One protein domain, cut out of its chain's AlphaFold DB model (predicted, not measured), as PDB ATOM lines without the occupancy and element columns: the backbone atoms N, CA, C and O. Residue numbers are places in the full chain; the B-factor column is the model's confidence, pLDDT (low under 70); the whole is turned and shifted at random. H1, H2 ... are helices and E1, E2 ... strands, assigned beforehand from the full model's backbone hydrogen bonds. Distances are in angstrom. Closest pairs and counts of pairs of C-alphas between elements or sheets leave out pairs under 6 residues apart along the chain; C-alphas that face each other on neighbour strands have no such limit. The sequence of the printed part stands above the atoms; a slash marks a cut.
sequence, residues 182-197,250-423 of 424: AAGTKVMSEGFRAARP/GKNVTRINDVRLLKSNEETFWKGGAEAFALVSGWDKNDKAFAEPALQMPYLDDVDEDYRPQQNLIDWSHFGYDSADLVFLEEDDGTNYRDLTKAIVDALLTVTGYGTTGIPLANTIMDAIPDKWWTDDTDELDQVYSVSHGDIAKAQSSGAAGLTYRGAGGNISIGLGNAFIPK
ATOM      1  N   ALA A 182       1.643  63.984  53.457       93.12
ATOM      2  CA  ALA A 182       2.928  64.287  54.086       93.12
ATOM      3  C   ALA A 182       2.859  64.168  55.622       93.12
ATOM      4  O   ALA A 182       3.751  63.604  56.264       93.12
ATOM      5  N   ALA A 183       1.791  64.677  56.243       95.44
ATOM      6  CA  ALA A 183       1.597  64.558  57.686       95.44
ATOM      7  C   ALA A 183       1.265  63.119  58.113       95.44
ATOM      8  O   ALA A 183       1.763  62.650  59.139       95.44
ATOM      9  N   GLY A 184       0.448  62.417  57.333       94.06
ATOM     10  CA  GLY A 184       0.005  61.052  57.576       94.06
ATOM     11  C   GLY A 184       1.146  60.049  57.484       94.06
ATOM     12  O   GLY A 184       1.409  59.317  58.439       94.06
ATOM     13  N   THR A 185       1.917  60.090  56.399       94.50
ATOM     14  CA  THR A 185       3.123  59.268  56.222       94.50
ATOM     15  C   THR A 185       4.165  59.544  57.304       94.50
ATOM     16  O   THR A 185       4.830  58.613  57.755       94.50
ATOM     17  N   LYS A 186       4.270  60.779  57.820       95.56
ATOM     18  CA  LYS A 186       5.103  61.088  58.994       95.56
ATOM     19  C   LYS A 186       4.594  60.401  60.267       95.56
ATOM     20  O   LYS A 186       5.407  59.833  60.997       95.56
ATOM     21  N   VAL A 187       3.283  60.407  60.523       95.50
ATOM     22  CA  VAL A 187       2.671  59.666  61.647       95.50
ATOM     23  C   VAL A 187       2.958  58.165  61.527       95.50
ATOM     24  O   VAL A 187       3.412  57.555  62.497       95.50
ATOM     25  N   MET A 188       2.779  57.591  60.333       94.56
ATOM     26  CA  MET A 188       3.080  56.181  60.063       94.56
ATOM     27  C   MET A 188       4.552  55.860  60.283       94.56
ATOM     28  O   MET A 188       4.898  54.941  61.022       94.56
ATOM     29  N   SER A 189       5.429  56.681  59.714       94.81
ATOM     30  CA  SER A 189       6.878  56.563  59.843       94.81
ATOM     31  C   SER A 189       7.345  56.578  61.296       94.81
ATOM     32  O   SER A 189       8.215  55.795  61.680       94.81
ATOM     33  N   GLU A 190       6.781  57.456  62.123       94.88
ATOM     34  CA  GLU A 190       7.080  57.513  63.554       94.88
ATOM     35  C   GLU A 190       6.607  56.249  64.279       94.88
ATOM     36  O   GLU A 190       7.373  55.684  65.065       94.88
ATOM     37  N   GLY A 191       5.397  55.764  63.985       94.25
ATOM     38  CA  GLY A 191       4.877  54.538  64.589       94.25
ATOM     39  C   GLY A 191       5.657  53.288  64.180       94.25
ATOM     40  O   GLY A 191       6.035  52.505  65.049       94.25
ATOM     41  N   PHE A 192       6.001  53.131  62.899       93.94
ATOM     42  CA  PHE A 192       6.820  52.011  62.422       93.94
ATOM     43  C   PHE A 192       8.230  52.027  63.012       93.94
ATOM     44  O   PHE A 192       8.743  50.991  63.434       93.94
ATOM     45  N   ARG A 193       8.860  53.204  63.120       91.69
ATOM     46  CA  ARG A 193      10.166  53.337  63.786       91.69
ATOM     47  C   ARG A 193      10.091  53.027  65.279       91.69
ATOM     48  O   ARG A 193      11.035  52.455  65.814       91.69
ATOM     49  N   ALA A 194       9.000  53.393  65.949       90.50
ATOM     50  CA  ALA A 194       8.795  53.081  67.362       90.50
ATOM     51  C   ALA A 194       8.527  51.586  67.600       90.50
ATOM     52  O   ALA A 194       8.986  51.038  68.601       90.50
ATOM     53  N   ALA A 195       7.808  50.936  66.683       88.12
ATOM     54  CA  ALA A 195       7.501  49.509  66.730       88.12
ATOM     55  C   ALA A 195       8.671  48.620  66.294       88.12
ATOM     56  O   ALA A 195       8.696  47.432  66.625       88.12
ATOM     57  N   ARG A 196       9.643  49.179  65.560       83.00
ATOM     58  CA  ARG A 196      10.790  48.422  65.068       83.00
ATOM     59  C   ARG A 196      11.527  47.736  66.222       83.00
ATOM     60  O   ARG A 196      11.905  48.401  67.194       83.00
ATOM     61  N   PRO A 197      11.799  46.425  66.107       66.81
ATOM     62  CA  PRO A 197      12.646  45.729  67.056       66.81
ATOM     63  C   PRO A 197      14.014  46.410  67.110       66.81
ATOM     64  O   PRO A 197      14.732  46.490  66.114       66.81
ATOM     65  N   GLY A 250      28.298  53.717  55.188       83.44
ATOM     66  CA  GLY A 250      27.240  54.147  54.279       83.44
ATOM     67  C   GLY A 250      26.075  53.181  54.366       83.44
ATOM     68  O   GLY A 250      26.098  52.266  55.193       83.44
ATOM     69  N   LYS A 251      25.062  53.388  53.533       89.94
ATOM     70  CA  LYS A 251      23.919  52.484  53.435       89.94
ATOM     71  C   LYS A 251      23.641  52.089  51.995       89.94
ATOM     72  O   LYS A 251      23.718  52.921  51.090       89.94
ATOM     73  N   ASN A 252      23.317  50.815  51.813       94.06
ATOM     74  CA  ASN A 252      22.800  50.299  50.554       94.06
ATOM     75  C   ASN A 252      21.303  50.566  50.510       94.06
ATOM     76  O   ASN A 252      20.585  50.269  51.467       94.06
ATOM     77  N   VAL A 253      20.847  51.123  49.398       95.56
ATOM     78  CA  VAL A 253      19.440  51.423  49.167       95.56
ATOM     79  C   VAL A 253      19.002  50.902  47.810       95.56
ATOM     80  O   VAL A 253      19.811  50.795  46.890       95.56
ATOM     81  N   THR A 254      17.708  50.652  47.666       97.38
ATOM     82  CA  THR A 254      17.059  50.527  46.355       97.38
ATOM     83  C   THR A 254      16.262  51.797  46.084       97.38
ATOM     84  O   THR A 254      15.556  52.289  46.967       97.38
ATOM     85  N   ARG A 255      16.403  52.357  44.880       96.81
ATOM     86  CA  ARG A 255      15.729  53.575  44.413       96.81
ATOM     87  C   ARG A 255      14.682  53.269  43.361       96.81
ATOM     88  O   ARG A 255      14.834  52.314  42.604       96.81
ATOM     89  N   ILE A 256      13.694  54.150  43.284       97.12
ATOM     90  CA  ILE A 256      12.733  54.228  42.188       97.12
ATOM     91  C   ILE A 256      13.417  54.934  41.015       97.12
ATOM     92  O   ILE A 256      13.630  56.149  41.050       97.12
ATOM     93  N   ASN A 257      13.787  54.168  39.992       96.00
ATOM     94  CA  ASN A 257      14.285  54.715  38.734       96.00
ATOM     95  C   ASN A 257      13.137  55.332  37.935       96.00
ATOM     96  O   ASN A 257      13.250  56.467  37.465       96.00
ATOM     97  N   ASP A 258      12.051  54.570  37.825       95.94
ATOM     98  CA  ASP A 258      10.819  54.924  37.142       95.94
ATOM     99  C   ASP A 258       9.612  54.262  37.821       95.94
ATOM    100  O   ASP A 258       9.746  53.206  38.444       95.94
ATOM    101  N   VAL A 259       8.443  54.887  37.733       94.56
ATOM    102  CA  VAL A 259       7.168  54.319  38.178       94.56
ATOM    103  C   VAL A 259       6.022  54.874  37.341       94.56
ATOM    104  O   VAL A 259       6.062  56.031  36.929       94.56
ATOM    105  N   ARG A 260       5.021  54.035  37.076       91.69
ATOM    106  CA  ARG A 260       3.870  54.349  36.226       91.69
ATOM    107  C   ARG A 260       2.607  53.654  36.720       91.69
ATOM    108  O   ARG A 260       2.658  52.456  37.019       91.69
ATOM    109  N   LEU A 261       1.490  54.383  36.708       86.62
ATOM    110  CA  LEU A 261       0.139  53.826  36.806       86.62
ATOM    111  C   LEU A 261      -0.335  53.342  35.428       86.62
ATOM    112  O   LEU A 261      -0.132  54.008  34.416       86.62
ATOM    113  N   LEU A 262      -0.941  52.159  35.380       76.75
ATOM    114  CA  LEU A 262      -1.314  51.447  34.152       76.75
ATOM    115  C   LEU A 262      -2.831  51.365  33.931       76.75
ATOM    116  O   LEU A 262      -3.261  50.897  32.877       76.75
ATOM    117  N   LYS A 263      -3.651  51.767  34.912       68.31
ATOM    118  CA  LYS A 263      -5.115  51.796  34.792       68.31
ATOM    119  C   LYS A 263      -5.680  53.114  35.291       68.31
ATOM    120  O   LYS A 263      -5.269  53.598  36.335       68.31
ATOM    121  N   SER A 264      -6.641  53.634  34.527       57.75
ATOM    122  CA  SER A 264      -7.373  54.879  34.776       57.75
ATOM    123  C   SER A 264      -8.745  54.608  35.353       57.75
ATOM    124  O   SER A 264      -9.446  53.706  34.893       57.75
ATOM    125  N   ASN A 265      -9.148  55.448  36.298       51.91
ATOM    126  CA  ASN A 265     -10.519  55.915  36.374       51.91
ATOM    127  C   ASN A 265     -10.574  57.251  35.605       51.91
ATOM    128  O   ASN A 265      -9.716  58.111  35.763       51.91
ATOM    129  N   GLU A 266     -11.522  57.427  34.688       49.22
ATOM    130  CA  GLU A 266     -11.671  58.719  34.010       49.22
ATOM    131  C   GLU A 266     -11.960  59.795  35.066       49.22
ATOM    132  O   GLU A 266     -12.906  59.676  35.855       49.22
ATOM    133  N   GLU A 267     -11.125  60.831  35.115       61.69
ATOM    134  CA  GLU A 267     -11.240  61.848  36.151       61.69
ATOM    135  C   GLU A 267     -12.163  62.980  35.707       61.69
ATOM    136  O   GLU A 267     -11.916  63.712  34.745       61.69
ATOM    137  N   THR A 268     -13.291  63.114  36.399       71.69
ATOM    138  CA  THR A 268     -14.164  64.281  36.276       71.69
ATOM    139  C   THR A 268     -13.403  65.539  36.697       71.69
ATOM    140  O   THR A 268     -12.512  65.486  37.538       71.69
ATOM    141  N   PHE A 269     -13.788  66.713  36.180       80.19
ATOM    142  CA  PHE A 269     -13.039  67.964  36.419       80.19
ATOM    143  C   PHE A 269     -12.909  68.386  37.897       80.19
ATOM    144  O   PHE A 269     -12.200  69.341  38.210       80.19
ATOM    145  N   TRP A 270     -13.662  67.752  38.798       79.88
ATOM    146  CA  TRP A 270     -13.631  68.033  40.230       79.88
ATOM    147  C   TRP A 270     -12.691  67.134  41.029       79.88
ATOM    148  O   TRP A 270     -12.456  67.481  42.185       79.88
ATOM    149  N   LYS A 271     -12.152  66.050  40.453       75.12
ATOM    150  CA  LYS A 271     -11.204  65.171  41.151       75.12
ATOM    151  C   LYS A 271      -9.845  65.850  41.360       75.12
ATOM    152  O   LYS A 271      -9.474  66.784  40.637       75.12
ATOM    153  N   GLY A 272      -9.194  65.533  42.476       69.06
ATOM    154  CA  GLY A 272      -7.817  65.934  42.792       69.06
ATOM    155  C   GLY A 272      -6.783  65.177  41.954       69.06
ATOM    156  O   GLY A 272      -7.166  64.357  41.137       69.06
ATOM    157  N   GLY A 273      -5.494  65.478  42.150       66.19
ATOM    158  CA  GLY A 273      -4.422  64.569  41.715       66.19
ATOM    159  C   GLY A 273      -4.373  63.325  42.607       66.19
ATOM    160  O   GLY A 273      -5.110  63.248  43.593       66.19
ATOM    161  N   ALA A 274      -3.500  62.373  42.294       66.38
ATOM    162  CA  ALA A 274      -3.423  61.127  43.042       66.38
ATOM    163  C   ALA A 274      -2.626  61.306  44.336       66.38
ATOM    164  O   ALA A 274      -1.489  61.778  44.380       66.38
ATOM    165  N   GLU A 275      -3.194  60.822  45.428       79.31
ATOM    166  CA  GLU A 275      -2.666  61.065  46.767       79.31
ATOM    167  C   GLU A 275      -1.846  59.853  47.250       79.31
ATOM    168  O   GLU A 275      -2.018  59.331  48.352       79.31
ATOM    169  N   ALA A 276      -0.953  59.369  46.381       87.06
ATOM    170  CA  ALA A 276      -0.311  58.067  46.518       87.06
ATOM    171  C   ALA A 276       0.809  58.019  47.573       87.06
ATOM    172  O   ALA A 276       1.636  58.930  47.728       87.06
ATOM    173  N   PHE A 277       0.915  56.878  48.254       91.31
ATOM    174  CA  PHE A 277       2.051  56.537  49.103       91.31
ATOM    175  C   PHE A 277       2.351  55.034  49.076       91.31
ATOM    176  O   PHE A 277       1.490  54.204  48.803       91.31
ATOM    177  N   ALA A 278       3.597  54.675  49.382       93.50
ATOM    178  CA  ALA A 278       4.052  53.294  49.444       93.50
ATOM    179  C   ALA A 278       4.458  52.891  50.863       93.50
ATOM    180  O   ALA A 278       5.069  53.658  51.617       93.50
ATOM    181  N   LEU A 279       4.170  51.641  51.200       94.50
ATOM    182  CA  LEU A 279       4.651  50.947  52.381       94.50
ATOM    183  C   LEU A 279       5.628  49.868  51.942       94.50
ATOM    184  O   LEU A 279       5.339  49.092  51.038       94.50
ATOM    185  N   VAL A 280       6.775  49.806  52.610       95.25
ATOM    186  CA  VAL A 280       7.768  48.753  52.398       95.25
ATOM    187  C   VAL A 280       7.836  47.917  53.660       95.25
ATOM    188  O   VAL A 280       7.983  48.467  54.752       95.25
ATOM    189  N   SER A 281       7.759  46.600  53.526       93.44
ATOM    190  CA  SER A 281       7.903  45.678  54.649       93.44
ATOM    191  C   SER A 281       8.915  44.582  54.375       93.44
ATOM    192  O   SER A 281       9.265  44.283  53.234       93.44
ATOM    193  N   GLY A 282       9.437  44.016  55.455       91.69
ATOM    194  CA  GLY A 282      10.430  42.963  55.396       91.69
ATOM    195  C   GLY A 282      10.701  42.348  56.756       91.69
ATOM    196  O   GLY A 282      10.004  42.596  57.740       91.69
ATOM    197  N   TRP A 283      11.751  41.540  56.790       90.00
ATOM    198  CA  TRP A 283      12.153  40.748  57.944       90.00
ATOM    199  C   TRP A 283      13.499  41.233  58.456       90.00
ATOM    200  O   TRP A 283      14.426  41.416  57.666       90.00
ATOM    201  N   ASP A 284      13.622  41.463  59.763       88.31
ATOM    202  CA  ASP A 284      14.898  41.822  60.378       88.31
ATOM    203  C   ASP A 284      15.818  40.592  60.532       88.31
ATOM    204  O   ASP A 284      15.454  39.454  60.238       88.31
ATOM    205  N   LYS A 285      17.043  40.813  61.022       85.06
ATOM    206  CA  LYS A 285      18.044  39.749  61.263       85.06
ATOM    207  C   LYS A 285      17.646  38.736  62.349       85.06
ATOM    208  O   LYS A 285      18.394  37.793  62.582       85.06
ATOM    209  N   ASN A 286      16.530  38.957  63.039       85.06
ATOM    210  CA  ASN A 286      16.007  38.124  64.117       85.06
ATOM    211  C   ASN A 286      14.642  37.513  63.754       85.06
ATOM    212  O   ASN A 286      13.884  37.174  64.666       85.06
ATOM    213  N   ASP A 287      14.314  37.413  62.460       85.62
ATOM    214  CA  ASP A 287      13.041  36.878  61.960       85.62
ATOM    215  C   ASP A 287      11.803  37.660  62.433       85.62
ATOM    216  O   ASP A 287      10.720  37.091  62.606       85.62
ATOM    217  N   LYS A 288      11.936  38.974  62.651       87.75
ATOM    218  CA  LYS A 288      10.810  39.840  63.013       87.75
ATOM    219  C   LYS A 288      10.364  40.681  61.830       87.75
ATOM    220  O   LYS A 288      11.165  41.419  61.257       87.75
ATOM    221  N   ALA A 289       9.077  40.595  61.512       90.94
ATOM    222  CA  ALA A 289       8.457  41.433  60.501       90.94
ATOM    223  C   ALA A 289       8.448  42.902  60.945       90.94
ATOM    224  O   ALA A 289       8.243  43.219  62.122       90.94
ATOM    225  N   PHE A 290       8.673  43.805  60.000       91.88
ATOM    226  CA  PHE A 290       8.615  45.242  60.227       91.88
ATOM    227  C   PHE A 290       8.233  45.984  58.943       91.88
ATOM    228  O   PHE A 290       8.329  45.442  57.844       91.88
ATOM    229  N   ALA A 291       7.843  47.248  59.102       93.25
ATOM    230  CA  ALA A 291       7.684  48.196  58.007       93.25
ATOM    231  C   ALA A 291       8.767  49.293  58.072       93.25
ATOM    232  O   ALA A 291       9.142  49.779  59.150       93.25
ATOM    233  N   GLU A 292       9.294  49.683  56.914       93.06
ATOM    234  CA  GLU A 292      10.073  50.913  56.752       93.06
ATOM    235  C   GLU A 292       9.143  52.147  56.837       93.06
ATOM    236  O   GLU A 292       7.919  52.000  56.852       93.06
ATOM    237  N   PRO A 293       9.675  53.378  56.975       91.25
ATOM    238  CA  PRO A 293       8.867  54.584  57.002       91.25
ATOM    239  C   PRO A 293       8.052  54.677  55.712       91.25
ATOM    240  O   PRO A 293       8.579  54.395  54.635       91.25
ATOM    241  N   ALA A 294       6.786  55.075  55.830       91.44
ATOM    242  CA  ALA A 294       5.917  55.257  54.674       91.44
ATOM    243  C   ALA A 294       6.502  56.317  53.725       91.44
ATOM    244  O   ALA A 294       7.033  57.339  54.173       91.44
ATOM    245  N   LEU A 295       6.392  56.069  52.423       92.81
ATOM    246  CA  LEU A 295       6.986  56.892  51.379       92.81
ATOM    247  C   LEU A 295       5.895  57.610  50.585       92.81
ATOM    248  O   LEU A 295       5.130  56.968  49.881       92.81
ATOM    249  N   GLN A 296       5.843  58.938  50.665       91.88
ATOM    250  CA  GLN A 296       4.937  59.731  49.832       91.88
ATOM    251  C   GLN A 296       5.387  59.713  48.366       91.88
ATOM    252  O   GLN A 296       6.585  59.830  48.086       91.88
ATOM    253  N   MET A 297       4.420  59.628  47.453       90.38
ATOM    254  CA  MET A 297       4.620  59.624  46.005       90.38
ATOM    255  C   MET A 297       3.728  60.692  45.351       90.38
ATOM    256  O   MET A 297       2.864  60.355  44.550       90.38
ATOM    257  N   PRO A 298       3.946  61.988  45.653       84.75
ATOM    258  CA  PRO A 298       3.037  63.076  45.267       84.75
ATOM    259  C   PRO A 298       3.125  63.429  43.775       84.75
ATOM    260  O   PRO A 298       2.620  64.446  43.336       84.75
ATOM    261  N   TYR A 299       3.911  62.664  43.023       85.06
ATOM    262  CA  TYR A 299       4.083  62.825  41.592       85.06
ATOM    263  C   TYR A 299       3.246  61.808  40.820       85.06
ATOM    264  O   TYR A 299       3.240  61.887  39.608       85.06
ATOM    265  N   LEU A 300       2.640  60.804  41.460       85.50
ATOM    266  CA  LEU A 300       2.023  59.670  40.769       85.50
ATOM    267  C   LEU A 300       0.573  59.976  40.351       85.50
ATOM    268  O   LEU A 300      -0.307  59.185  40.649       85.50
ATOM    269  N   ASP A 301       0.342  61.113  39.693       75.88
ATOM    270  CA  ASP A 301      -0.996  61.683  39.456       75.88
ATOM    271  C   ASP A 301      -1.720  61.102  38.241       75.88
ATOM    272  O   ASP A 301      -2.917  60.840  38.279       75.88
ATOM    273  N   ASP A 302      -0.988  60.896  37.152       76.88
ATOM    274  CA  ASP A 302      -1.553  60.567  35.857       76.88
ATOM    275  C   ASP A 302      -1.290  59.110  35.499       76.88
ATOM    276  O   ASP A 302      -0.207  58.534  35.692       76.88
ATOM    277  N   VAL A 303      -2.295  58.516  34.873       79.44
ATOM    278  CA  VAL A 303      -2.123  57.234  34.212       79.44
ATOM    279  C   VAL A 303      -1.259  57.354  32.979       79.44
ATOM    280  O   VAL A 303      -1.261  58.354  32.268       79.44
ATOM    281  N   ASP A 304      -0.550  56.273  32.694       82.38
ATOM    282  CA  ASP A 304       0.298  56.149  31.522       82.38
ATOM    283  C   ASP A 304       1.473  57.137  31.428       82.38
ATOM    284  O   ASP A 304       2.208  57.103  30.436       82.38
ATOM    285  N   GLU A 305       1.722  57.908  32.487       87.69
ATOM    286  CA  GLU A 305       2.885  58.778  32.633       87.69
ATOM    287  C   GLU A 305       4.048  58.044  33.322       87.69
ATOM    288  O   GLU A 305       3.879  57.287  34.284       87.69
ATOM    289  N   ASP A 306       5.262  58.247  32.803       91.00
ATOM    290  CA  ASP A 306       6.480  57.651  33.354       91.00
ATOM    291  C   ASP A 306       7.181  58.632  34.312       91.00
ATOM    292  O   ASP A 306       8.018  59.453  33.905       91.00
ATOM    293  N   TYR A 307       6.950  58.480  35.611       92.50
ATOM    294  CA  TYR A 307       7.603  59.302  36.630       92.50
ATOM    295  C   TYR A 307       8.996  58.784  36.967       92.50
ATOM    296  O   TYR A 307       9.180  57.594  37.186       92.50
ATOM    297  N   ARG A 308       9.998  59.673  37.058       96.06
ATOM    298  CA  ARG A 308      11.414  59.316  37.323       96.06
ATOM    299  C   ARG A 308      11.984  60.046  38.548       96.06
ATOM    300  O   ARG A 308      12.889  60.870  38.408       96.06
ATOM    301  N   PRO A 309      11.473  59.768  39.757       94.31
ATOM    302  CA  PRO A 309      11.732  60.579  40.948       94.31
ATOM    303  C   PRO A 309      13.133  60.384  41.547       94.31
ATOM    304  O   PRO A 309      13.581  61.219  42.331       94.31
ATOM    305  N   GLN A 310      13.825  59.278  41.233       94.12
ATOM    306  CA  GLN A 310      15.110  58.904  41.852       94.12
ATOM    307  C   GLN A 310      15.045  58.834  43.391       94.12
ATOM    308  O   GLN A 310      16.049  58.983  44.095       94.12
ATOM    309  N   GLN A 311      13.845  58.594  43.919       94.62
ATOM    310  CA  GLN A 311      13.547  58.535  45.342       94.62
ATOM    311  C   GLN A 311      14.059  57.219  45.937       94.62
ATOM    312  O   GLN A 311      13.947  56.159  45.321       94.62
ATOM    313  N   ASN A 312      14.633  57.265  47.143       94.69
ATOM    314  CA  ASN A 312      15.013  56.045  47.859       94.69
ATOM    315  C   ASN A 312      13.750  55.342  48.368       94.69
ATOM    316  O   ASN A 312      12.946  55.975  49.046       94.69
ATOM    317  N   LEU A 313      13.625  54.050  48.075       95.00
ATOM    318  CA  LEU A 313      12.480  53.228  48.457       95.00
ATOM    319  C   LEU A 313      12.810  52.292  49.621       95.00
ATOM    320  O   LEU A 313      12.075  52.246  50.599       95.00
ATOM    321  N   ILE A 314      13.931  51.570  49.533       95.38
ATOM    322  CA  ILE A 314      14.305  50.537  50.512       95.38
ATOM    323  C   ILE A 314      15.659  50.881  51.125       95.38
ATOM    324  O   ILE A 314      16.611  51.156  50.393       95.38
ATOM    325  N   ASP A 315      15.754  50.843  52.455       93.25
ATOM    326  CA  ASP A 315      17.011  50.910  53.205       93.25
ATOM    327  C   ASP A 315      17.371  49.518  53.734       93.25
ATOM    328  O   ASP A 315      16.809  49.041  54.716       93.25
ATOM    329  N   TRP A 316      18.346  48.864  53.103       93.25
ATOM    330  CA  TRP A 316      18.706  47.478  53.422       93.25
ATOM    331  C   TRP A 316      19.443  47.323  54.757       93.25
ATOM    332  O   TRP A 316      19.759  46.208  55.164       93.25
ATOM    333  N   SER A 317      19.718  48.418  55.475       89.69
ATOM    334  CA  SER A 317      20.459  48.389  56.745       89.69
ATOM    335  C   SER A 317      19.765  47.552  57.828       89.69
ATOM    336  O   SER A 317      20.435  46.993  58.707       89.69
ATOM    337  N   HIS A 318      18.434  47.461  57.763       86.00
ATOM    338  CA  HIS A 318      17.599  46.796  58.766       86.00
ATOM    339  C   HIS A 318      17.108  45.410  58.347       86.00
ATOM    340  O   HIS A 318      16.700  44.629  59.206       86.00
ATOM    341  N   PHE A 319      17.203  45.083  57.062       90.75
ATOM    342  CA  PHE A 319      16.749  43.809  56.527       90.75
ATOM    343  C   PHE A 319      17.725  42.689  56.922       90.75
ATOM    344  O   PHE A 319      18.950  42.837  56.875       90.75
ATOM    345  N   GLY A 320      17.171  41.562  57.362       89.00
ATOM    346  CA  GLY A 320      17.891  40.308  57.572       89.00
ATOM    347  C   GLY A 320      18.011  39.466  56.306       89.00
ATOM    348  O   GLY A 320      18.879  38.599  56.236       89.00
ATOM    349  N   TYR A 321      17.174  39.757  55.311       88.12
ATOM    350  CA  TYR A 321      17.012  38.983  54.087       88.12
ATOM    351  C   TYR A 321      17.047  39.895  52.866       88.12
ATOM    352  O   TYR A 321      16.781  41.091  52.949       88.12
ATOM    353  N   ASP A 322      17.355  39.305  51.719       89.62
ATOM    354  CA  ASP A 322      17.468  39.992  50.434       89.62
ATOM    355  C   ASP A 322      16.100  40.151  49.744       89.62
ATOM    356  O   ASP A 322      15.978  39.953  48.541       89.62
ATOM    357  N   SER A 323      15.048  40.444  50.515       89.94
ATOM    358  CA  SER A 323      13.670  40.540  50.024       89.94
ATOM    359  C   SER A 323      12.854  41.580  50.791       89.94
ATOM    360  O   SER A 323      12.890  41.602  52.025       89.94
ATOM    361  N   ALA A 324      12.062  42.365  50.067       93.88
ATOM    362  CA  ALA A 324      11.063  43.277  50.613       93.88
ATOM    363  C   ALA A 324       9.734  43.152  49.858       93.88
ATOM    364  O   ALA A 324       9.729  42.844  48.667       93.88
ATOM    365  N   ASP A 325       8.628  43.455  50.528       94.06
ATOM    366  CA  ASP A 325       7.313  43.589  49.902       94.06
ATOM    367  C   ASP A 325       6.870  45.053  49.908       94.06
ATOM    368  O   ASP A 325       7.141  45.788  50.864       94.06
ATOM    369  N   LEU A 326       6.186  45.469  48.845       95.12
ATOM    370  CA  LEU A 326       5.667  46.819  48.655       95.12
ATOM    371  C   LEU A 326       4.142  46.783  48.585       95.12
ATOM    372  O   LEU A 326       3.580  45.949  47.876       95.12
ATOM    373  N   VAL A 327       3.496  47.728  49.259       92.75
ATOM    374  CA  VAL A 327       2.067  48.027  49.111       92.75
ATOM    375  C   VAL A 327       1.943  49.490  48.706       92.75
ATOM    376  O   VAL A 327       2.504  50.351  49.382       92.75
ATOM    377  N   PHE A 328       1.242  49.771  47.615       90.31
ATOM    378  CA  PHE A 328       0.939  51.121  47.148       90.31
ATOM    379  C   PHE A 328      -0.523  51.428  47.447       90.31
ATOM    380  O   PHE A 328      -1.408  50.654  47.089       90.31
ATOM    381  N   LEU A 329      -0.757  52.552  48.110       86.50
ATOM    382  CA  LEU A 329      -2.062  52.975  48.601       86.50
ATOM    383  C   LEU A 329      -2.339  54.401  48.135       86.50
ATOM    384  O   LEU A 329      -1.404  55.184  47.934       86.50
ATOM    385  N   GLU A 330      -3.616  54.732  48.014       82.19
ATOM    386  CA  GLU A 330      -4.079  56.104  47.835       82.19
ATOM    387  C   GLU A 330      -4.586  56.679  49.169       82.19
ATOM    388  O   GLU A 330      -4.959  55.948  50.090       82.19
ATOM    389  N   GLU A 331      -4.547  58.001  49.320       79.19
ATOM    390  CA  GLU A 331      -5.246  58.676  50.407       79.19
ATOM    391  C   GLU A 331      -6.753  58.687  50.156       79.19
ATOM    392  O   GLU A 331      -7.210  58.870  49.031       79.19
ATOM    393  N   ASP A 332      -7.525  58.533  51.229       73.06
ATOM    394  CA  ASP A 332      -8.980  58.629  51.179       73.06
ATOM    395  C   ASP A 332      -9.515  59.431  52.370       73.06
ATOM    396  O   ASP A 332      -8.942  59.459  53.465       73.06
ATOM    397  N   ASP A 333     -10.677  60.052  52.191       72.88
ATOM    398  CA  ASP A 333     -11.386  60.795  53.223       72.88
ATOM    399  C   ASP A 333     -11.689  59.955  54.477       72.88
ATOM    400  O   ASP A 333     -11.785  60.512  55.576       72.88
ATOM    401  N   GLY A 334     -11.771  58.623  54.371       76.88
ATOM    402  CA  GLY A 334     -11.951  57.711  55.502       76.88
ATOM    403  C   GLY A 334     -10.686  57.348  56.291       76.88
ATOM    404  O   GLY A 334     -10.802  56.817  57.414       76.88
ATOM    405  N   THR A 335      -9.493  57.628  55.755       84.00
ATOM    406  CA  THR A 335      -8.222  57.136  56.301       84.00
ATOM    407  C   THR A 335      -7.851  57.840  57.602       84.00
ATOM    408  O   THR A 335      -7.695  59.057  57.663       84.00
ATOM    409  N   ASN A 336      -7.639  57.063  58.671       90.69
ATOM    410  CA  ASN A 336      -7.035  57.566  59.906       90.69
ATOM    411  C   ASN A 336      -5.619  57.015  60.058       90.69
ATOM    412  O   ASN A 336      -5.432  55.877  60.480       90.69
ATOM    413  N   TYR A 337      -4.613  57.841  59.781       91.56
ATOM    414  CA  TYR A 337      -3.219  57.401  59.735       91.56
ATOM    415  C   TYR A 337      -2.720  56.794  61.044       91.56
ATOM    416  O   TYR A 337      -1.925  55.856  61.026       91.56
ATOM    417  N   ARG A 338      -3.190  57.277  62.200       91.81
ATOM    418  CA  ARG A 338      -2.788  56.717  63.497       91.81
ATOM    419  C   ARG A 338      -3.340  55.309  63.693       91.81
ATOM    420  O   ARG A 338      -2.602  54.423  64.119       91.81
ATOM    421  N   ASP A 339      -4.616  55.118  63.386       91.06
ATOM    422  CA  ASP A 339      -5.254  53.808  63.477       91.06
ATOM    423  C   ASP A 339      -4.677  52.841  62.437       91.06
ATOM    424  O   ASP A 339      -4.445  51.684  62.774       91.06
ATOM    425  N   LEU A 340      -4.364  53.327  61.228       90.38
ATOM    426  CA  LEU A 340      -3.740  52.553  60.150       90.38
ATOM    427  C   LEU A 340      -2.392  52.013  60.603       90.38
ATOM    428  O   LEU A 340      -2.132  50.814  60.568       90.38
ATOM    429  N   THR A 341      -1.558  52.920  61.108       92.44
ATOM    430  CA  THR A 341      -0.238  52.586  61.641       92.44
ATOM    431  C   THR A 341      -0.344  51.530  62.728       92.44
ATOM    432  O   THR A 341       0.421  50.571  62.732       92.44
ATOM    433  N   LYS A 342      -1.294  51.701  63.656       91.19
ATOM    434  CA  LYS A 342      -1.495  50.761  64.753       91.19
ATOM    435  C   LYS A 342      -1.918  49.388  64.238       91.19
ATOM    436  O   LYS A 342      -1.333  48.403  64.667       91.19
ATOM    437  N   ALA A 343      -2.888  49.328  63.330       91.31
ATOM    438  CA  ALA A 343      -3.380  48.071  62.782       91.31
ATOM    439  C   ALA A 343      -2.268  47.301  62.055       91.31
ATOM    440  O   ALA A 343      -2.052  46.126  62.344       91.31
ATOM    441  N   ILE A 344      -1.494  47.987  61.209       91.50
ATOM    442  CA  ILE A 344      -0.349  47.396  60.504       91.50
ATOM    443  C   ILE A 344       0.711  46.895  61.491       91.50
ATOM    444  O   ILE A 344       1.189  45.771  61.367       91.50
ATOM    445  N   VAL A 345       1.081  47.703  62.490       91.56
ATOM    446  CA  VAL A 345       2.055  47.292  63.514       91.56
ATOM    447  C   VAL A 345       1.563  46.068  64.280       91.56
ATOM    448  O   VAL A 345       2.318  45.109  64.433       91.56
ATOM    449  N   ASP A 346       0.316  46.088  64.748       90.31
ATOM    450  CA  ASP A 346      -0.271  44.988  65.509       90.31
ATOM    451  C   ASP A 346      -0.282  43.703  64.663       90.31
ATOM    452  O   ASP A 346       0.134  42.656  65.158       90.31
ATOM    453  N   ALA A 347      -0.652  43.783  63.380       90.50
ATOM    454  CA  ALA A 347      -0.645  42.645  62.465       90.50
ATOM    455  C   ALA A 347       0.766  42.084  62.236       90.50
ATOM    456  O   ALA A 347       0.987  40.886  62.431       90.50
ATOM    457  N   LEU A 348       1.748  42.936  61.921       89.88
ATOM    458  CA  LEU A 348       3.134  42.506  61.700       89.88
ATOM    459  C   LEU A 348       3.748  41.851  62.951       89.88
ATOM    460  O   LEU A 348       4.511  40.897  62.827       89.88
ATOM    461  N   LEU A 349       3.378  42.290  64.162       86.00
ATOM    462  CA  LEU A 349       3.842  41.682  65.416       86.00
ATOM    463  C   LEU A 349       3.298  40.265  65.662       86.00
ATOM    464  O   LEU A 349       3.891  39.521  66.447       86.00
ATOM    465  N   THR A 350       2.180  39.887  65.034       85.00
ATOM    466  CA  THR A 350       1.634  38.523  65.146       85.00
ATOM    467  C   THR A 350       2.365  37.519  64.263       85.00
ATOM    468  O   THR A 350       2.349  36.319  64.558       85.00
ATOM    469  N   VAL A 351       3.038  37.987  63.208       82.50
ATOM    470  CA  VAL A 351       3.755  37.105  62.292       82.50
ATOM    471  C   VAL A 351       5.068  36.679  62.946       82.50
ATOM    472  O   VAL A 351       5.931  37.497  63.260       82.50
ATOM    473  N   THR A 352       5.228  35.376  63.184       71.12
ATOM    474  CA  THR A 352       6.419  34.810  63.835       71.12
ATOM    475  C   THR A 352       7.090  33.772  62.942       71.12
ATOM    476  O   THR A 352       6.410  32.957  62.329       71.12
ATOM    477  N   GLY A 353       8.428  33.778  62.894       64.19
ATOM    478  CA  GLY A 353       9.230  32.668  62.360       64.19
ATOM    479  C   GLY A 353       9.239  32.495  60.835       64.19
ATOM    480  O   GLY A 353       9.130  31.361  60.377       64.19
ATOM    481  N   TYR A 354       9.381  33.574  60.053       58.22
ATOM    482  CA  TYR A 354       9.123  33.535  58.602       58.22
ATOM    483  C   TYR A 354      10.233  34.022  57.655       58.22
ATOM    484  O   TYR A 354      10.017  34.000  56.442       58.22
ATOM    485  N   GLY A 355      11.442  34.345  58.128       52.94
ATOM    486  CA  GLY A 355      12.561  34.632  57.222       52.94
ATOM    487  C   GLY A 355      12.994  33.430  56.364       52.94
ATOM    488  O   GLY A 355      13.630  33.598  55.328       52.94
ATOM    489  N   THR A 356      12.610  32.200  56.738       49.69
ATOM    490  CA  THR A 356      12.936  30.959  56.001       49.69
ATOM    491  C   THR A 356      11.823  30.402  55.106       49.69
ATOM    492  O   THR A 356      12.091  29.511  54.304       49.69
ATOM    493  N   THR A 357      10.582  30.868  55.243       54.47
ATOM    494  CA  THR A 357       9.389  30.262  54.610       54.47
ATOM    495  C   THR A 357       8.714  31.160  53.571       54.47
ATOM    496  O   THR A 357       7.850  30.675  52.845       54.47
ATOM    497  N   GLY A 358       9.121  32.431  53.458       60.91
ATOM    498  CA  GLY A 358       8.758  33.302  52.336       60.91
ATOM    499  C   GLY A 358       7.292  33.746  52.292       60.91
ATOM    500  O   GLY A 358       6.747  33.870  51.198       60.91
ATOM    501  N   ILE A 359       6.635  33.965  53.443       68.44
ATOM    502  CA  ILE A 359       5.315  34.622  53.437       68.44
ATOM    503  C   ILE A 359       5.485  36.064  52.959       68.44
ATOM    504  O   ILE A 359       6.275  36.796  53.566       68.44
ATOM    505  N   PRO A 360       4.703  36.486  51.952       80.81
ATOM    506  CA  PRO A 360       4.591  37.890  51.612       80.81
ATOM    507  C   PRO A 360       3.891  38.664  52.734       80.81
ATOM    508  O   PRO A 360       2.761  38.351  53.115       80.81
ATOM    509  N   LEU A 361       4.558  39.688  53.258       86.12
ATOM    510  CA  LEU A 361       4.044  40.592  54.286       86.12
ATOM    511  C   LEU A 361       3.042  41.606  53.734       86.12
ATOM    512  O   LEU A 361       2.236  42.123  54.503       86.12
ATOM    513  N   ALA A 362       3.052  41.858  52.422       83.62
ATOM    514  CA  ALA A 362       2.068  42.724  51.778       83.62
ATOM    515  C   ALA A 362       0.629  42.257  52.079       83.62
ATOM    516  O   ALA A 362      -0.143  43.047  52.606       83.62
ATOM    517  N   ASN A 363       0.321  40.958  51.968       84.94
ATOM    518  CA  ASN A 363      -0.995  40.425  52.358       84.94
ATOM    519  C   ASN A 363      -1.326  40.674  53.838       84.94
ATOM    520  O   ASN A 363      -2.445  41.039  54.169       84.94
ATOM    521  N   THR A 364      -0.347  40.526  54.740       86.12
ATOM    522  CA  THR A 364      -0.554  40.820  56.170       86.12
ATOM    523  C   THR A 364      -0.893  42.291  56.405       86.12
ATOM    524  O   THR A 364      -1.714  42.599  57.265       86.12
ATOM    525  N   ILE A 365      -0.256  43.204  55.667       85.31
ATOM    526  CA  ILE A 365      -0.568  44.636  55.721       85.31
ATOM    527  C   ILE A 365      -1.988  44.878  55.215       85.31
ATOM    528  O   ILE A 365      -2.742  45.580  55.881       85.31
ATOM    529  N   MET A 366      -2.354  44.270  54.089       83.62
ATOM    530  CA  MET A 366      -3.682  44.408  53.491       83.62
ATOM    531  C   MET A 366      -4.788  43.901  54.421       83.62
ATOM    532  O   MET A 366      -5.745  44.625  54.678       83.62
ATOM    533  N   ASP A 367      -4.606  42.726  55.027       84.88
ATOM    534  CA  ASP A 367      -5.550  42.138  55.990       84.88
ATOM    535  C   ASP A 367      -5.691  42.971  57.281       84.88
ATOM    536  O   ASP A 367      -6.674  42.851  58.016       84.88
ATOM    537  N   ALA A 368      -4.695  43.805  57.599       86.38
ATOM    538  CA  ALA A 368      -4.728  44.683  58.764       86.38
ATOM    539  C   ALA A 368      -5.569  45.946  58.531       86.38
ATOM    540  O   ALA A 368      -6.014  46.579  59.494       86.38
ATOM    541  N   ILE A 369      -5.756  46.341  57.271       81.56
ATOM    542  CA  ILE A 369      -6.518  47.529  56.902       81.56
ATOM    543  C   ILE A 369      -8.011  47.196  57.050       81.56
ATOM    544  O   ILE A 369      -8.493  46.262  56.415       81.56
ATOM    545  N   PRO A 370      -8.766  47.914  57.905       74.56
ATOM    546  CA  PRO A 370     -10.174  47.595  58.128       74.56
ATOM    547  C   PRO A 370     -11.015  47.707  56.848       74.56
ATOM    548  O   PRO A 370     -10.965  48.747  56.212       74.56
ATOM    549  N   ASP A 371     -11.913  46.747  56.593       70.12
ATOM    550  CA  ASP A 371     -12.822  46.698  55.423       70.12
ATOM    551  C   ASP A 371     -13.523  48.013  55.065       70.12
ATOM    552  O   ASP A 371     -13.702  48.343  53.903       70.12
ATOM    553  N   LYS A 372     -13.901  48.809  56.068       65.06
ATOM    554  CA  LYS A 372     -14.529  50.128  55.870       65.06
ATOM    555  C   LYS A 372     -13.602  51.203  55.275       65.06
ATOM    556  O   LYS A 372     -14.012  52.354  55.196       65.06
ATOM    557  N   TRP A 373     -12.328  50.889  55.084       64.94
ATOM    558  CA  TRP A 373     -11.335  51.716  54.396       64.94
ATOM    559  C   TRP A 373     -11.008  51.162  53.013       64.94
ATOM    560  O   TRP A 373     -10.183  51.755  52.343       64.94
ATOM    561  N   TRP A 374     -11.628  50.040  52.640       61.22
ATOM    562  CA  TRP A 374     -11.650  49.473  51.296       61.22
ATOM    563  C   TRP A 374     -12.973  49.851  50.610       61.22
ATOM    564  O   TRP A 374     -13.684  48.997  50.076       61.22
ATOM    565  N   THR A 375     -13.389  51.113  50.747       47.25
ATOM    566  CA  THR A 375     -14.684  51.564  50.226       47.25
ATOM    567  C   THR A 375     -14.454  52.133  48.833       47.25
ATOM    568  O   THR A 375     -14.078  53.289  48.717       47.25
ATOM    569  N   ASP A 376     -14.784  51.329  47.815       49.25
ATOM    570  CA  ASP A 376     -14.474  51.516  46.383       49.25
ATOM    571  C   ASP A 376     -13.154  50.826  45.977       49.25
ATOM    572  O   ASP A 376     -12.223  50.703  46.766       49.25
ATOM    573  N   ASP A 377     -13.073  50.329  44.740       44.84
ATOM    574  CA  ASP A 377     -11.981  49.473  44.231       44.84
ATOM    575  C   ASP A 377     -10.621  50.217  44.091       44.84
ATOM    576  O   ASP A 377      -9.710  49.725  43.423       44.84
ATOM    577  N   THR A 378     -10.485  51.418  44.671       51.31
ATOM    578  CA  THR A 378      -9.427  52.404  44.359       51.31
ATOM    579  C   THR A 378      -8.428  52.636  45.505       51.31
ATOM    580  O   THR A 378      -7.376  53.223  45.281       51.31
ATOM    581  N   ASP A 379      -8.698  52.147  46.720       64.12
ATOM    582  CA  ASP A 379      -7.864  52.425  47.907       64.12
ATOM    583  C   ASP A 379      -6.499  51.690  47.886       64.12
ATOM    584  O   ASP A 379      -5.518  52.127  48.499       64.12
ATOM    585  N   GLU A 380      -6.415  50.573  47.148       74.88
ATOM    586  CA  GLU A 380      -5.172  49.867  46.823       74.88
ATOM    587  C   GLU A 380      -4.771  50.179  45.384       74.88
ATOM    588  O   GLU A 380      -5.456  49.792  44.435       74.88
ATOM    589  N   LEU A 381      -3.606  50.798  45.205       82.06
ATOM    590  CA  LEU A 381      -3.061  50.969  43.867       82.06
ATOM    591  C   LEU A 381      -2.500  49.640  43.367       82.06
ATOM    592  O   LEU A 381      -2.902  49.170  42.304       82.06
ATOM    593  N   ASP A 382      -1.576  49.025  44.114       87.38
ATOM    594  CA  ASP A 382      -1.035  47.705  43.786       87.38
ATOM    595  C   ASP A 382      -0.150  47.121  44.908       87.38
ATOM    596  O   ASP A 382       0.281  47.820  45.827       87.38
ATOM    597  N   GLN A 383       0.241  45.858  44.758       91.62
ATOM    598  CA  GLN A 383       1.225  45.166  45.592       91.62
ATOM    599  C   GLN A 383       2.372  44.621  44.748       91.62
ATOM    600  O   GLN A 383       2.158  44.020  43.698       91.62
ATOM    601  N   VAL A 384       3.609  44.747  45.227       93.00
ATOM    602  CA  VAL A 384       4.775  44.094  44.616       93.00
ATOM    603  C   VAL A 384       5.430  43.193  45.648       93.00
ATOM    604  O   VAL A 384       5.920  43.660  46.674       93.00
ATOM    605  N   TYR A 385       5.474  41.898  45.350       91.25
ATOM    606  CA  TYR A 385       6.042  40.898  46.245       91.25
ATOM    607  C   TYR A 385       7.520  40.638  45.957       91.25
ATOM    608  O   TYR A 385       7.935  40.576  44.798       91.25
ATOM    609  N   SER A 386       8.290  40.379  47.013       89.56
ATOM    610  CA  SER A 386       9.646  39.825  46.946       89.56
ATOM    611  C   SER A 386      10.610  40.615  46.049       89.56
ATOM    612  O   SER A 386      11.358  40.045  45.253       89.56
ATOM    613  N   VAL A 387      10.631  41.941  46.197       93.88
ATOM    614  CA  VAL A 387      11.679  42.793  45.623       93.88
ATOM    615  C   VAL A 387      13.030  42.338  46.169       93.88
ATOM    616  O   VAL A 387      13.273  42.450  47.370       93.88
ATOM    617  N   SER A 388      13.906  41.833  45.293       93.75
ATOM    618  CA  SER A 388      15.209  41.275  45.670       93.75
ATOM    619  C   SER A 388      16.351  42.224  45.335       93.75
ATOM    620  O   SER A 388      16.565  42.599  44.179       93.75
ATOM    621  N   HIS A 389      17.135  42.584  46.350       94.38
ATOM    622  CA  HIS A 389      18.303  43.436  46.160       94.38
ATOM    623  C   HIS A 389      19.424  42.727  45.390       94.38
ATOM    624  O   HIS A 389      20.075  43.354  44.553       94.38
ATOM    625  N   GLY A 390      19.612  41.424  45.572       94.62
ATOM    626  CA  GLY A 390      20.539  40.589  44.817       94.62
ATOM    627  C   GLY A 390      20.161  40.452  43.343       94.62
ATOM    628  O   GLY A 390      21.035  40.592  42.484       94.62
ATOM    629  N   ASP A 391      18.879  40.255  43.024       96.00
ATOM    630  CA  ASP A 391      18.422  40.188  41.633       96.00
ATOM    631  C   ASP A 391      18.578  41.540  40.924       96.00
ATOM    632  O   ASP A 391      19.064  41.588  39.787       96.00
ATOM    633  N   ILE A 392      18.277  42.649  41.610       97.00
ATOM    634  CA  ILE A 392      18.542  44.000  41.092       97.00
ATOM    635  C   ILE A 392      20.046  44.189  40.839       97.00
ATOM    636  O   ILE A 392      20.440  44.645  39.763       97.00
ATOM    637  N   ALA A 393      20.905  43.785  41.781       96.19
ATOM    638  CA  ALA A 393      22.356  43.885  41.628       96.19
ATOM    639  C   ALA A 393      22.873  43.033  40.456       96.19
ATOM    640  O   ALA A 393      23.769  43.455  39.717       96.19
ATOM    641  N   LYS A 394      22.299  41.845  40.250       96.50
ATOM    642  CA  LYS A 394      22.621  40.965  39.122       96.50
ATOM    643  C   LYS A 394      22.232  41.603  37.789       96.50
ATOM    644  O   LYS A 394      23.037  41.583  36.859       96.50
ATOM    645  N   ALA A 395      21.049  42.212  37.703       96.19
ATOM    646  CA  ALA A 395      20.625  42.953  36.519       96.19
ATOM    647  C   ALA A 395      21.565  44.134  36.230       96.19
ATOM    648  O   ALA A 395      22.046  44.281  35.103       96.19
ATOM    649  N   GLN A 396      21.929  44.910  37.253       95.56
ATOM    650  CA  GLN A 396      22.878  46.018  37.111       95.56
ATOM    651  C   GLN A 396      24.272  45.550  36.676       95.56
ATOM    652  O   GLN A 396      24.895  46.162  35.810       95.56
ATOM    653  N   SER A 397      24.729  44.403  37.183       95.56
ATOM    654  CA  SER A 397      25.994  43.781  36.766       95.56
ATOM    655  C   SER A 397      25.984  43.318  35.302       95.56
ATOM    656  O   SER A 397      27.045  43.169  34.700       95.56
ATOM    657  N   SER A 398      24.800  43.111  34.716       95.56
ATOM    658  CA  SER A 398      24.620  42.790  33.294       95.56
ATOM    659  C   SER A 398      24.468  44.022  32.388       95.56
ATOM    660  O   SER A 398      24.290  43.874  31.181       95.56
ATOM    661  N   GLY A 399      24.566  45.235  32.949       94.44
ATOM    662  CA  GLY A 399      24.490  46.501  32.214       94.44
ATOM    663  C   GLY A 399      23.110  47.167  32.201       94.44
ATOM    664  O   GLY A 399      22.966  48.223  31.590       94.44
ATOM    665  N   ALA A 400      22.101  46.593  32.867       95.25
ATOM    666  CA  ALA A 400      20.796  47.233  33.029       95.25
ATOM    667  C   ALA A 400      20.836  48.336  34.106       95.25
ATOM    668  O   ALA A 400      21.684  48.326  34.995       95.25
ATOM    669  N   ALA A 401      19.882  49.270  34.085       91.94
ATOM    670  CA  ALA A 401      19.745  50.270  35.154       91.94
ATOM    671  C   ALA A 401      19.221  49.670  36.480       91.94
ATOM    672  O   ALA A 401      19.372  50.277  37.544       91.94
ATOM    673  N   GLY A 402      18.609  48.483  36.418       95.62
ATOM    674  CA  GLY A 402      17.889  47.848  37.516       95.62
ATOM    675  C   GLY A 402      16.956  46.737  37.027       95.62
ATOM    676  O   GLY A 402      17.175  46.184  35.947       95.62
ATOM    677  N   LEU A 403      15.909  46.442  37.801       96.94
ATOM    678  CA  LEU A 403      14.812  45.539  37.433       96.94
ATOM    679  C   LEU A 403      13.469  46.259  37.463       96.94
ATOM    680  O   LEU A 403      13.219  47.068  38.349       96.94
ATOM    681  N   THR A 404      12.587  45.913  36.529       96.75
ATOM    682  CA  THR A 404      11.195  46.369  36.538       96.75
ATOM    683  C   THR A 404      10.310  45.304  37.163       96.75
ATOM    684  O   THR A 404      10.297  44.158  36.713       96.75
ATOM    685  N   TYR A 405       9.537  45.706  38.164       95.69
ATOM    686  CA  TYR A 405       8.508  44.899  38.795       95.69
ATOM    687  C   TYR A 405       7.134  45.344  38.295       95.69
ATOM    688  O   TYR A 405       6.884  46.533  38.088       95.69
ATOM    689  N   ARG A 406       6.244  44.372  38.090       94.44
ATOM    690  CA  ARG A 406       4.818  44.610  37.858       94.44
ATOM    691  C   ARG A 406       4.088  44.315  39.150       94.44
ATOM    692  O   ARG A 406       4.390  43.307  39.791       94.44
ATOM    693  N   GLY A 407       3.168  45.191  39.517       91.44
ATOM    694  CA  GLY A 407       2.297  44.919  40.639       91.44
ATOM    695  C   GLY A 407       1.337  43.761  40.345       91.44
ATOM    696  O   GLY A 407       1.053  43.437  39.186       91.44
ATOM    697  N   ALA A 408       0.902  43.089  41.403       90.00
ATOM    698  CA  ALA A 408       0.050  41.912  41.379       90.00
ATOM    699  C   ALA A 408      -1.334  42.180  40.761       90.00
ATOM    700  O   ALA A 408      -1.864  41.313  40.066       90.00
ATOM    701  N   GLY A 409      -1.889  43.377  40.968       85.12
ATOM    702  CA  GLY A 409      -3.122  43.864  40.343       85.12
ATOM    703  C   GLY A 409      -2.934  44.353  38.900       85.12
ATOM    704  O   GLY A 409      -3.910  44.548  38.165       85.12
ATOM    705  N   GLY A 410      -1.680  44.513  38.464       86.94
ATOM    706  CA  GLY A 410      -1.317  44.991  37.129       86.94
ATOM    707  C   GLY A 410      -1.595  46.480  36.914       86.94
ATOM    708  O   GLY A 410      -1.720  46.912  35.769       86.94
ATOM    709  N   ASN A 411      -1.712  47.245  37.995       84.75
ATOM    710  CA  ASN A 411      -1.995  48.675  38.010       84.75
ATOM    711  C   ASN A 411      -0.711  49.506  38.121       84.75
ATOM    712  O   ASN A 411      -0.701  50.646  37.673       84.75
ATOM    713  N   ILE A 412       0.379  48.947  38.659       89.50
ATOM    714  CA  ILE A 412       1.677  49.627  38.772       89.50
ATOM    715  C   ILE A 412       2.777  48.893  37.998       89.50
ATOM    716  O   ILE A 412       2.904  47.665  38.006       89.50
ATOM    717  N   SER A 413       3.635  49.684  37.352       94.00
ATOM    718  CA  SER A 413       4.974  49.286  36.913       94.00
ATOM    719  C   SER A 413       6.007  50.093  37.676       94.00
ATOM    720  O   SER A 413       5.905  51.315  37.695       94.00
ATOM    721  N   ILE A 414       7.021  49.446  38.250       96.25
ATOM    722  CA  ILE A 414       8.082  50.144  38.983       96.25
ATOM    723  C   ILE A 414       9.472  49.616  38.618       96.25
ATOM    724  O   ILE A 414       9.779  48.438  38.794       96.25
ATOM    725  N   GLY A 415      10.323  50.495  38.095       97.56
ATOM    726  CA  GLY A 415      11.738  50.251  37.843       97.56
ATOM    727  C   GLY A 415      12.581  50.560  39.075       97.56
ATOM    728  O   GLY A 415      12.580  51.683  39.579       97.56
ATOM    729  N   LEU A 416      13.339  49.575  39.549       98.19
ATOM    730  CA  LEU A 416      14.121  49.641  40.780       98.19
ATOM    731  C   LEU A 416      15.608  49.396  40.529       98.19
ATOM    732  O   LEU A 416      15.982  48.415  39.890       98.19
ATOM    733  N   GLY A 417      16.465  50.262  41.074       97.62
ATOM    734  CA  GLY A 417      17.926  50.153  40.968       97.62
ATOM    735  C   GLY A 417      18.619  50.298  42.320       97.62
ATOM    736  O   GLY A 417      18.233  51.143  43.129       97.62
ATOM    737  N   ASN A 418      19.664  49.506  42.580       97.25
ATOM    738  CA  ASN A 418      20.446  49.660  43.806       97.25
ATOM    739  C   ASN A 418      21.402  50.846  43.700       97.25
ATOM    740  O   ASN A 418      21.952  51.142  42.636       97.25
ATOM    741  N   ALA A 419      21.622  51.498  44.836       95.00
ATOM    742  CA  ALA A 419      22.569  52.582  44.999       95.00
ATOM    743  C   ALA A 419      23.214  52.540  46.390       95.00
ATOM    744  O   ALA A 419      22.637  52.049  47.358       95.00
ATOM    745  N   PHE A 420      24.408  53.118  46.499       94.12
ATOM    746  CA  PHE A 420      25.093  53.319  47.772       94.12
ATOM    747  C   PHE A 420      25.018  54.791  48.179       94.12
ATOM    748  O   PHE A 420      25.291  55.681  47.370       94.12
ATOM    749  N   ILE A 421      24.652  55.052  49.434       91.50
ATOM    750  CA  ILE A 421      24.671  56.388  50.035       91.50
ATOM    751  C   ILE A 421      25.821  56.430  51.049       91.50
ATOM    752  O   ILE A 421      25.728  55.766  52.086       91.50
ATOM    753  N   PRO A 422      26.895  57.197  50.787       88.25
ATOM    754  CA  PRO A 422      27.980  57.383  51.749       88.25
ATOM    755  C   PRO A 422      27.477  58.067  53.029       88.25
ATOM    756  O   PRO A 422      26.617  58.945  52.961       88.25
ATOM    757  N   LYS A 423      28.026  57.711  54.199       82.75
ATOM    758  CA  LYS A 423      27.863  58.528  55.411       82.75
ATOM    759  C   LYS A 423      28.582  59.853  55.180       82.75
ATOM    760  O   LYS A 423      29.763  59.860  54.833       82.75
TER     761      LYS A 423
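What this domain is: This is residues 182 to 197 and 250 to 423 of the 424 residues of an uncharacterized protein of Streptomyces caniferus (UniProt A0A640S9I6). Two strongly twisted sheets of four strands make the core, a sandwich with the sheets partly face to face and their strands crossed at 47 degrees. H3 and H2 pack on the sheet E3 E2 E5 E6, H1 runs beside H2, and H4 packs on the other sheet, E4 E1 E8 E7. The 190 printed residues hold four named helices and eight named strands, in the order H1 E1 E2 E3 E4 E5 H2 H3 E6 H4 E7 E8; both sheets are antiparallel and the class is mixed, helices and strands. The whole is compact, with a radius of gyration of the C-alphas of 16.1 A and spans of 46 by 40 by 31 A.

Where its parts are: Find C-alpha 182 at (2.928, 64.287, 54.086); from there H1, residues 182 to 195, runs 20.0 A. After the cut, E1, residues 250 to 261, runs 32.2 A from (27.240, 54.147, 54.279). Next come E2, residues 276 to 283, 24.2 A long, E3, 289 to 291, E4, 312 to 315, and E5, 324 to 330, 20.0 A long. Then read H2, 337 to 350, 20.2 A long, H3, 361 to 368, E6, 380 to 387, H4, 389 to 397, and E7, 403 to 406. E8, residues 412 to 422, runs 30.3 A and ends at (27.980, 57.383, 51.749).

How they stand to each other: In the first sheet, look at N 253 and O 419 of E1 and E8, 2.9 A apart, N 313 and O 254 of E4 and E1, 2.8 A, and N 405 and O 414 of the hairpin E7 and E8, 2.8 A. In the second, see N 279 and O 327 of E2 and E5, 2.8 A, N 326 and O 384 of E5 and E6, 2.8 A, and N 290 and O 282 of the hairpin E2 and E3, 2.9 A. H2 and H3 are on the same face of this second sheet, two layers, helices on one face of a sheet; H3's height over the sheet is 8.0 A. H2 and H3 touch, closest at C-alphas 343 and 368, 5.4 A. H1 only grazes this sheet and touches H2 at a shallow tilt of 28 degrees, the same way, closest at C-alphas 188 and 341, 5.1 A. H4 is on the first sheet at a height of 6.6 A; C-alphas 392 and 417 are its closest to E8, 6.2 A. In each helix every O i to N i+4 pair is within hydrogen-bond range.

The domain as a whole: The two farthest C-alphas, of Phe 269 and Asn 286, are 50.0 A apart. Residues 198 to 249 are not printed, and C-alphas 197 and 250 stand 21.1 A apart across this cut. The links E1 to E2, E3 to E4 and H3 to E6 are long. Mean pLDDT of the printed part is 85.8; look for values under 70 at 197, 263 to 267, 272 to 274, 353 to 359 and 372 to 379.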